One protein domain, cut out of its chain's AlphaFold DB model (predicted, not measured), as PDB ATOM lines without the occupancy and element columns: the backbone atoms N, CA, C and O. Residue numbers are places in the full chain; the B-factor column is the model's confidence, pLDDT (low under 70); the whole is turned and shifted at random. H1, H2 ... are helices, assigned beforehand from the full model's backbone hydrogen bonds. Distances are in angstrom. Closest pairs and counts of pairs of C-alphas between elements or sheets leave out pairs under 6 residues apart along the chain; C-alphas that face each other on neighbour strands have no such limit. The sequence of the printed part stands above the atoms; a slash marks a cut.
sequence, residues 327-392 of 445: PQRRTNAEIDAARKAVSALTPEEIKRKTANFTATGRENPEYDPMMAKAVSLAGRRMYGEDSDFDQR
ATOM      1  N   PRO A 327     -49.796 113.018 -45.323       84.62
ATOM      2  CA  PRO A 327     -48.596 113.851 -45.229       84.62
ATOM      3  C   PRO A 327     -48.422 114.539 -43.865       84.62
ATOM      4  O   PRO A 327     -47.298 114.635 -43.368       84.62
ATOM      5  N   GLN A 328     -49.513 114.984 -43.229       89.62
ATOM      6  CA  GLN A 328     -49.467 115.595 -41.895       89.62
ATOM      7  C   GLN A 328     -49.108 114.570 -40.819       89.62
ATOM      8  O   GLN A 328     -48.226 114.841 -40.010       89.62
ATOM      9  N   ARG A 329     -49.698 113.366 -40.857       87.44
ATOM     10  CA  ARG A 329     -49.336 112.266 -39.946       87.44
ATOM     11  C   ARG A 329     -47.862 111.896 -40.055       87.44
ATOM     12  O   ARG A 329     -47.185 111.749 -39.043       87.44
ATOM     13  N   ARG A 330     -47.339 111.810 -41.283       89.75
ATOM     14  CA  ARG A 330     -45.907 111.590 -41.512       89.75
ATOM     15  C   ARG A 330     -45.059 112.715 -40.918       89.75
ATOM     16  O   ARG A 330     -44.046 112.435 -40.293       89.75
ATOM     17  N   THR A 331     -45.476 113.968 -41.094       92.94
ATOM     18  CA  THR A 331     -44.754 115.120 -40.539       92.94
ATOM     19  C   THR A 331     -44.753 115.096 -39.010       92.94
ATOM     20  O   THR A 331     -43.703 115.309 -38.412       92.94
ATOM     21  N   ASN A 332     -45.881 114.769 -38.374       94.62
ATOM     22  CA  ASN A 332     -45.958 114.610 -36.920       94.62
ATOM     23  C   ASN A 332     -45.024 113.490 -36.435       94.62
ATOM     24  O   ASN A 332     -44.226 113.720 -35.534       94.62
ATOM     25  N   ALA A 333     -45.011 112.334 -37.108       93.12
ATOM     26  CA  ALA A 333     -44.093 111.242 -36.774       93.12
ATOM     27  C   ALA A 333     -42.608 111.639 -36.925       93.12
ATOM     28  O   ALA A 333     -41.767 111.229 -36.123       93.12
ATOM     29  N   GLU A 334     -42.269 112.451 -37.934       94.31
ATOM     30  CA  GLU A 334     -40.918 113.002 -38.104       94.31
ATOM     31  C   GLU A 334     -40.550 113.980 -36.967       94.31
ATOM     32  O   GLU A 334     -39.415 113.951 -36.486       94.31
ATOM     33  N   ILE A 335     -41.497 114.804 -36.503       96.19
ATOM     34  CA  ILE A 335     -41.320 115.708 -35.352       96.19
ATOM     35  C   ILE A 335     -41.126 114.908 -34.058       96.19
ATOM     36  O   ILE A 335     -40.182 115.186 -33.318       96.19
ATOM     37  N   ASP A 336     -41.942 113.886 -33.803       95.38
ATOM     38  CA  ASP A 336     -41.842 113.048 -32.601       95.38
ATOM     39  C   ASP A 336     -40.517 112.287 -32.538       95.38
ATOM     40  O   ASP A 336     -39.833 112.282 -31.509       95.38
ATOM     41  N   ALA A 337     -40.098 111.693 -33.660       94.62
ATOM     42  CA  ALA A 337     -38.800 111.034 -33.756       94.62
ATOM     43  C   ALA A 337     -37.651 112.015 -33.467       94.62
ATOM     44  O   ALA A 337     -36.713 111.686 -32.735       94.62
ATOM     45  N   ALA A 338     -37.744 113.240 -33.991       95.94
ATOM     46  CA  ALA A 338     -36.767 114.287 -33.736       95.94
ATOM     47  C   ALA A 338     -36.758 114.731 -32.263       95.94
ATOM     48  O   ALA A 338     -35.688 114.848 -31.666       95.94
ATOM     49  N   ARG A 339     -37.928 114.907 -31.634       95.75
ATOM     50  CA  ARG A 339     -38.044 115.232 -30.202       95.75
ATOM     51  C   ARG A 339     -37.438 114.153 -29.327       95.75
ATOM     52  O   ARG A 339     -36.694 114.481 -28.406       95.75
ATOM     53  N   LYS A 340     -37.686 112.883 -29.648       95.38
ATOM     54  CA  LYS A 340     -37.080 111.748 -28.949       95.38
ATOM     55  C   LYS A 340     -35.552 111.787 -29.049       95.38
ATOM     56  O   LYS A 340     -34.886 111.685 -28.022       95.38
ATOM     57  N   ALA A 341     -35.003 112.018 -30.244       95.00
ATOM     58  CA  ALA A 341     -33.556 112.130 -30.450       95.00
ATOM     59  C   ALA A 341     -32.930 113.299 -29.665       95.00
ATOM     60  O   ALA A 341     -31.864 113.147 -29.071       95.00
ATOM     61  N   VAL A 342     -33.605 114.451 -29.620       96.44
ATOM     62  CA  VAL A 342     -33.135 115.646 -28.901       96.44
ATOM     63  C   VAL A 342     -33.280 115.499 -27.385       96.44
ATOM     64  O   VAL A 342     -32.420 115.966 -26.649       96.44
ATOM     65  N   SER A 343     -34.327 114.819 -26.904       96.06
ATOM     66  CA  SER A 343     -34.604 114.650 -25.468       96.06
ATOM     67  C   SER A 343     -33.546 113.846 -24.708       96.06
ATOM     68  O   SER A 343     -33.438 113.984 -23.494       96.06
ATOM     69  N   ALA A 344     -32.759 113.029 -25.413       94.44
ATOM     70  CA  ALA A 344     -31.670 112.253 -24.831       94.44
ATOM     71  C   ALA A 344     -30.368 113.058 -24.664       94.44
ATOM     72  O   ALA A 344     -29.437 112.561 -24.035       94.44
ATOM     73  N   LEU A 345     -30.281 114.265 -25.238       96.75
ATOM     74  CA  LEU A 345     -29.096 115.116 -25.156       96.75
ATOM     75  C   LEU A 345     -29.283 116.264 -24.170       96.75
ATOM     76  O   LEU A 345     -30.364 116.830 -24.008       96.75
ATOM     77  N   THR A 346     -28.171 116.673 -23.572       97.81
ATOM     78  CA  THR A 346     -28.115 117.902 -22.782       97.81
ATOM     79  C   THR A 346     -28.127 119.150 -23.688       97.81
ATOM     80  O   THR A 346     -27.688 119.091 -24.842       97.81
ATOM     81  N   PRO A 347     -28.576 120.321 -23.192       96.94
ATOM     82  CA  PRO A 347     -28.553 121.568 -23.963       96.94
ATOM     83  C   PRO A 347     -27.163 121.960 -24.489       96.94
ATOM     84  O   PRO A 347     -27.047 122.514 -25.585       96.94
ATOM     85  N   GLU A 348     -26.100 121.652 -23.739       96.88
ATOM     86  CA  GLU A 348     -24.727 121.917 -24.177       96.88
ATOM     87  C   GLU A 348     -24.301 121.002 -25.325       96.88
ATOM     88  O   GLU A 348     -23.700 121.472 -26.292       96.88
ATOM     89  N   GLU A 349     -24.660 119.718 -25.277       97.44
ATOM     90  CA  GLU A 349     -24.398 118.783 -26.373       97.44
ATOM     91  C   GLU A 349     -25.158 119.156 -27.637       97.44
ATOM     92  O   GLU A 349     -24.594 119.060 -28.725       97.44
ATOM     93  N   ILE A 350     -26.401 119.623 -27.496       97.44
ATOM     94  CA  ILE A 350     -27.173 120.166 -28.614       97.44
ATOM     95  C   ILE A 350     -26.396 121.326 -29.238       97.44
ATOM     96  O   ILE A 350     -26.042 121.250 -30.410       97.44
ATOM     97  N   LYS A 351     -26.033 122.352 -28.456       97.12
ATOM     98  CA  LYS A 351     -25.294 123.521 -28.963       97.12
ATOM     99  C   LYS A 351     -23.977 123.128 -29.634       97.12
ATOM    100  O   LYS A 351     -23.647 123.652 -30.696       97.12
ATOM    101  N   ARG A 352     -23.242 122.196 -29.027       97.38
ATOM    102  CA  ARG A 352     -21.963 121.693 -29.530       97.38
ATOM    103  C   ARG A 352     -22.117 120.922 -30.840       97.38
ATOM    104  O   ARG A 352     -21.303 121.120 -31.730       97.38
ATOM    105  N   LYS A 353     -23.160 120.106 -30.997       97.56
ATOM    106  CA  LYS A 353     -23.384 119.311 -32.216       97.56
ATOM    107  C   LYS A 353     -24.120 120.059 -33.324       97.56
ATOM    108  O   LYS A 353     -24.028 119.663 -34.478       97.56
ATOM    109  N   THR A 354     -24.845 121.136 -33.023       97.75
ATOM    110  CA  THR A 354     -25.606 121.882 -34.040       97.75
ATOM    111  C   THR A 354     -24.931 123.160 -34.530       97.75
ATOM    112  O   THR A 354     -25.394 123.742 -35.506       97.75
ATOM    113  N   ALA A 355     -23.874 123.641 -33.872       97.50
ATOM    114  CA  ALA A 355     -23.165 124.842 -34.308       97.50
ATOM    115  C   ALA A 355     -22.187 124.525 -35.453       97.50
ATOM    116  O   ALA A 355     -21.245 123.765 -35.249       97.50
ATOM    117  N   ASN A 356     -22.364 125.152 -36.623       97.31
ATOM    118  CA  ASN A 356     -21.446 125.000 -37.768       97.31
ATOM    119  C   ASN A 356     -20.021 125.479 -37.445       97.31
ATOM    120  O   ASN A 356     -19.040 124.919 -37.930       97.31
ATOM    121  N   PHE A 357     -19.917 126.526 -36.627       97.44
ATOM    122  CA  PHE A 357     -18.657 127.147 -36.247       97.44
ATOM    123  C   PHE A 357     -18.520 127.182 -34.727       97.44
ATOM    124  O   PHE A 357     -19.485 127.377 -33.988       97.44
ATOM    125  N   THR A 358     -17.289 127.009 -34.270       96.06
ATOM    126  CA  THR A 358     -16.875 127.239 -32.886       96.06
ATOM    127  C   THR A 358     -16.961 128.727 -32.533       96.06
ATOM    128  O   THR A 358     -17.037 129.591 -33.408       96.06
ATOM    129  N   ALA A 359     -16.877 129.057 -31.240       92.88
ATOM    130  CA  ALA A 359     -16.873 130.448 -30.775       92.88
ATOM    131  C   ALA A 359     -15.724 131.297 -31.366       92.88
ATOM    132  O   ALA A 359     -15.826 132.517 -31.406       92.88
ATOM    133  N   THR A 360     -14.651 130.666 -31.856       94.94
ATOM    134  CA  THR A 360     -13.520 131.340 -32.515       94.94
ATOM    135  C   THR A 360     -13.712 131.519 -34.027       94.94
ATOM    136  O   THR A 360     -12.769 131.905 -34.710       94.94
ATOM    137  N   GLY A 361     -14.881 131.174 -34.581       95.75
ATOM    138  CA  GLY A 361     -15.181 131.273 -36.017       95.75
ATOM    139  C   GLY A 361     -14.571 130.168 -36.888       95.75
ATOM    140  O   GLY A 361     -14.679 130.223 -38.108       95.75
ATOM    141  N   ARG A 362     -13.936 129.153 -36.286       96.69
ATOM    142  CA  ARG A 362     -13.419 127.977 -37.009       96.69
ATOM    143  C   ARG A 362     -14.518 126.939 -37.174       96.69
ATOM    144  O   ARG A 362     -15.369 126.837 -36.290       96.69
ATOM    145  N   GLU A 363     -14.475 126.159 -38.252       96.81
ATOM    146  CA  GLU A 363     -15.396 125.035 -38.461       96.81
ATOM    147  C   GLU A 363     -15.390 124.094 -37.253       96.81
ATOM    148  O   GLU A 363     -14.344 123.807 -36.664       96.81
ATOM    149  N   ASN A 364     -16.579 123.668 -36.843       97.19
ATOM    150  CA  ASN A 364     -16.748 122.813 -35.683       97.19
ATOM    151  C   ASN A 364     -16.639 121.333 -36.091       97.19
ATOM    152  O   ASN A 364     -17.509 120.853 -36.820       97.19
ATOM    153  N   PRO A 365     -15.631 120.583 -35.604       96.88
ATOM    154  CA  PRO A 365     -15.466 119.172 -35.958       96.88
ATOM    155  C   PRO A 365     -16.584 118.281 -35.404       96.88
ATOM    156  O   PRO A 365     -16.767 117.164 -35.877       96.88
ATOM    157  N   GLU A 366     -17.328 118.760 -34.408       96.81
ATOM    158  CA  GLU A 366     -18.446 118.030 -33.817       96.81
ATOM    159  C   GLU A 366     -19.798 118.360 -34.467       96.81
ATOM    160  O   GLU A 366     -20.828 117.859 -34.013       96.81
ATOM    161  N   TYR A 367     -19.819 119.200 -35.509       97.94
ATOM    162  CA  TYR A 367     -21.052 119.540 -36.207       97.94
ATOM    163  C   TYR A 367     -21.674 118.304 -36.868       97.94
ATOM    164  O   TYR A 367     -21.077 117.666 -37.735       97.94
ATOM    165  N   ASP A 368     -22.914 118.008 -36.485       97.31
ATOM    166  CA  ASP A 368     -23.727 116.949 -37.059       97.31
ATOM    167  C   ASP A 368     -24.938 117.567 -37.790       97.31
ATOM    168  O   ASP A 368     -25.886 118.043 -37.147       97.31
ATOM    169  N   PRO A 369     -24.962 117.542 -39.138       96.25
ATOM    170  CA  PRO A 369     -26.065 118.105 -39.912       96.25
ATOM    171  C   PRO A 369     -27.391 117.362 -39.692       96.25
ATOM    172  O   PRO A 369     -28.462 117.963 -39.825       96.25
ATOM    173  N   MET A 370     -27.358 116.071 -39.337       95.56
ATOM    174  CA  MET A 370     -28.571 115.326 -38.996       95.56
ATOM    175  C   MET A 370     -29.117 115.781 -37.645       95.56
ATOM    176  O   MET A 370     -30.328 115.983 -37.524       95.56
ATOM    177  N   MET A 371     -28.242 116.019 -36.663       97.50
ATOM    178  CA  MET A 371     -28.652 116.540 -35.357       97.50
ATOM    179  C   MET A 371     -29.198 117.966 -35.459       97.50
ATOM    180  O   MET A 371     -30.233 118.272 -34.871       97.50
ATOM    181  N   ALA A 372     -28.572 118.823 -36.268       97.06
ATOM    182  CA  ALA A 372     -29.071 120.173 -36.536       97.06
ATOM    183  C   ALA A 372     -30.482 120.152 -37.148       97.06
ATOM    184  O   ALA A 372     -31.372 120.890 -36.710       97.06
ATOM    185  N   LYS A 373     -30.729 119.249 -38.106       97.50
ATOM    186  CA  LYS A 373     -32.065 119.042 -38.679       97.50
ATOM    187  C   LYS A 373     -33.060 118.512 -37.643       97.50
ATOM    188  O   LYS A 373     -34.191 118.992 -37.609       97.50
ATOM    189  N   ALA A 374     -32.659 117.556 -36.804       96.62
ATOM    190  CA  ALA A 374     -33.511 117.013 -35.748       96.62
ATOM    191  C   ALA A 374     -33.909 118.098 -34.736       96.62
ATOM    192  O   ALA A 374     -35.084 118.232 -34.422       96.62
ATOM    193  N   VAL A 375     -32.978 118.946 -34.302       97.44
ATOM    194  CA  VAL A 375     -33.276 120.076 -33.404       97.44
ATOM    195  C   VAL A 375     -34.236 121.070 -34.059       97.44
ATOM    196  O   VAL A 375     -35.196 121.503 -33.424       97.44
ATOM    197  N   SER A 376     -34.045 121.370 -35.348       96.81
ATOM    198  CA  SER A 376     -34.976 122.218 -36.102       96.81
ATOM    199  C   SER A 376     -36.382 121.614 -36.205       96.81
ATOM    200  O   SER A 376     -37.358 122.343 -36.050       96.81
ATOM    201  N   LEU A 377     -36.505 120.303 -36.447       96.56
ATOM    202  CA  LEU A 377     -37.795 119.605 -36.497       96.56
ATOM    203  C   LEU A 377     -38.451 119.497 -35.117       96.56
ATOM    204  O   LEU A 377     -39.650 119.725 -35.004       96.56
ATOM    205  N   ALA A 378     -37.676 119.204 -34.072       96.88
ATOM    206  CA  ALA A 378     -38.173 119.055 -32.709       96.88
ATOM    207  C   ALA A 378     -38.806 120.349 -32.172       96.88
ATOM    208  O   ALA A 378     -39.767 120.284 -31.406       96.88
ATOM    209  N   GLY A 379     -38.290 121.505 -32.604       95.44
ATOM    210  CA  GLY A 379     -38.836 122.830 -32.304       95.44
ATOM    211  C   GLY A 379     -40.033 123.248 -33.164       95.44
ATOM    212  O   GLY A 379     -40.473 124.389 -33.057       95.44
ATOM    213  N   ARG A 380     -40.561 122.381 -34.037       96.50
ATOM    214  CA  ARG A 380     -41.815 122.643 -34.759       96.50
ATOM    215  C   ARG A 380     -43.001 122.116 -33.959       96.50
ATOM    216  O   ARG A 380     -42.898 121.087 -33.293       96.50
ATOM    217  N   ARG A 381     -44.136 122.808 -34.073       95.75
ATOM    218  CA  ARG A 381     -45.433 122.331 -33.582       95.75
ATOM    219  C   ARG A 381     -45.999 121.293 -34.550       95.75
ATOM    220  O   ARG A 381     -45.924 121.481 -35.766       95.75
ATOM    221  N   MET A 382     -46.560 120.219 -34.015       94.56
ATOM    222  CA  MET A 382     -47.293 119.218 -34.779       94.56
ATOM    223  C   MET A 382     -48.599 119.793 -35.341       94.56
ATOM    224  O   MET A 382     -49.152 120.776 -34.839       94.56
ATOM    225  N   TYR A 383     -49.109 119.172 -36.403       92.94
ATOM    226  CA  TYR A 383     -50.467 119.430 -36.868       92.94
ATOM    227  C   TYR A 383     -51.462 118.842 -35.864       92.94
ATOM    228  O   TYR A 383     -51.365 117.659 -35.540       92.94
ATOM    229  N   GLY A 384     -52.427 119.648 -35.419       91.06
ATOM    230  CA  GLY A 384     -53.407 119.260 -34.402       91.06
ATOM    231  C   GLY A 384     -53.023 119.720 -32.994       91.06
ATOM    232  O   GLY A 384     -52.482 120.819 -32.816       91.06
ATOM    233  N   GLU A 385     -53.368 118.899 -32.003       89.12
ATOM    234  CA  GLU A 385     -52.999 119.095 -30.599       89.12
ATOM    235  C   GLU A 385     -51.554 118.646 -30.355       89.12
ATOM    236  O   GLU A 385     -51.119 117.612 -30.859       89.12
ATOM    237  N   ASP A 386     -50.798 119.442 -29.597       93.38
ATOM    238  CA  ASP A 386     -49.381 119.204 -29.329       93.38
ATOM    239  C   ASP A 386     -49.026 119.676 -27.916       93.38
ATOM    240  O   ASP A 386     -48.461 120.753 -27.712       93.38
ATOM    241  N   SER A 387     -49.393 118.868 -26.922       91.81
ATOM    242  CA  SER A 387     -49.204 119.211 -25.511       91.81
ATOM    243  C   SER A 387     -47.738 119.448 -25.148       91.81
ATOM    244  O   SER A 387     -47.445 120.342 -24.360       91.81
ATOM    245  N   ASP A 388     -46.812 118.687 -25.739       90.75
ATOM    246  CA  ASP A 388     -45.376 118.812 -25.473       90.75
ATOM    247  C   ASP A 388     -44.830 120.161 -25.948       90.75
ATOM    248  O   ASP A 388     -44.021 120.790 -25.261       90.75
ATOM    249  N   PHE A 389     -45.267 120.620 -27.124       94.25
ATOM    250  CA  PHE A 389     -44.903 121.940 -27.629       94.25
ATOM    251  C   PHE A 389     -45.553 123.046 -26.804       94.25
ATOM    252  O   PHE A 389     -44.864 123.970 -26.372       94.25
ATOM    253  N   ASP A 390     -46.858 122.928 -26.554       92.69
ATOM    254  CA  ASP A 390     -47.649 123.939 -25.853       92.69
ATOM    255  C   ASP A 390     -47.210 124.079 -24.372       92.69
ATOM    256  O   ASP A 390     -47.305 125.163 -23.798       92.69
ATOM    257  N   GLN A 391     -46.640 123.030 -23.757       92.81
ATOM    258  CA  GLN A 391     -46.045 123.082 -22.412       92.81
ATOM    259  C   GLN A 391     -44.647 123.721 -22.389       92.81
ATOM    260  O   GLN A 391     -44.313 124.424 -21.434       92.81
ATOM    261  N   ARG A 392     -43.807 123.469 -23.406       88.38
ATOM    262  CA  ARG A 392     -42.439 124.032 -23.513       88.38
ATOM    263  C   ARG A 392     -42.435 125.485 -23.955       88.38
ATOM    264  O   ARG A 392     -41.558 126.254 -23.569       88.38
TER     265      ARG A 392
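This is residues 327 to 392 of the 445 residues of an uncharacterized protein of Dechloromonas denitrificans (UniProt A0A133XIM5). The longest helix, H1, and two shorter helices, H2 and H3, make a loose core in which H3 is in the middle: H3 crosses H1 steeply near Arg 339 and packs on H2 near its own beginning. The long loop of residues 355 to 368 reaches out to one end of the elongated whole, while the link of residues 379 to 386 reaches the other end and leads to the small helix H4, which is separate from the other three. The printed part has 66 residues, with four named helices in the order H1, H2, H3, H4 and no named strand, and its class is all helix. The whole is loose, with a radius of gyration of the C-alphas of 13.5 A, and its C-alphas span 42 by 24 by 17 A along their three main axes.

H1, residues 327 to 343, begins with C-alpha 327 at (-48.596, 113.851, -45.229) and measures 24.2 A from first to last C-alpha. H3, residues 369 to 378, is 14.1 A long and ends with C-alpha 378 at (-38.173, 119.055, -32.709). H2, residues 347 to 354, measures 10.5 A. H4, residues 387 to 392, is 8.5 A long and ends with C-alpha 392 at (-42.439, 124.032, -23.513).

H1 and H3 touch, with 18 pairs of C-alphas within 8 A; the closest are those of Arg 339 and Ala 378, 4.6 A apart. Their lines stand at a steep tilt of 69 degrees, only just short of about perpendicular, and they run opposite ways. H2 touches H3, and their closest C-alphas, those of Thr 354 and Ala 372, are 4.6 A apart. H2 and H3 run opposite ways at a steep tilt of 51 degrees. H1 and H2 are close but not clearly touching; their closest C-alphas are those of Val 342 and Ile 350, at 7.5 A. H4 is apart from H1, H2 and H3. In H1, H2, H3 and H4 every O i to N i+4 pair of the backbone is within hydrogen-bond range.

The two C-alphas farthest apart, those of Thr 360 and Gly 384, are 41.7 A from each other. The first and last printed C-alphas, those of Pro 327 and Arg 392, are 24.8 A apart. The printed part has no cut. The link from H1 to H2 is tight, with 3 residues, that from H3 to H4 is short, with 8, and that from H2 to H3 is long, with 14. The mean pLDDT of the printed part is 95.1, and no printed residue is under 70.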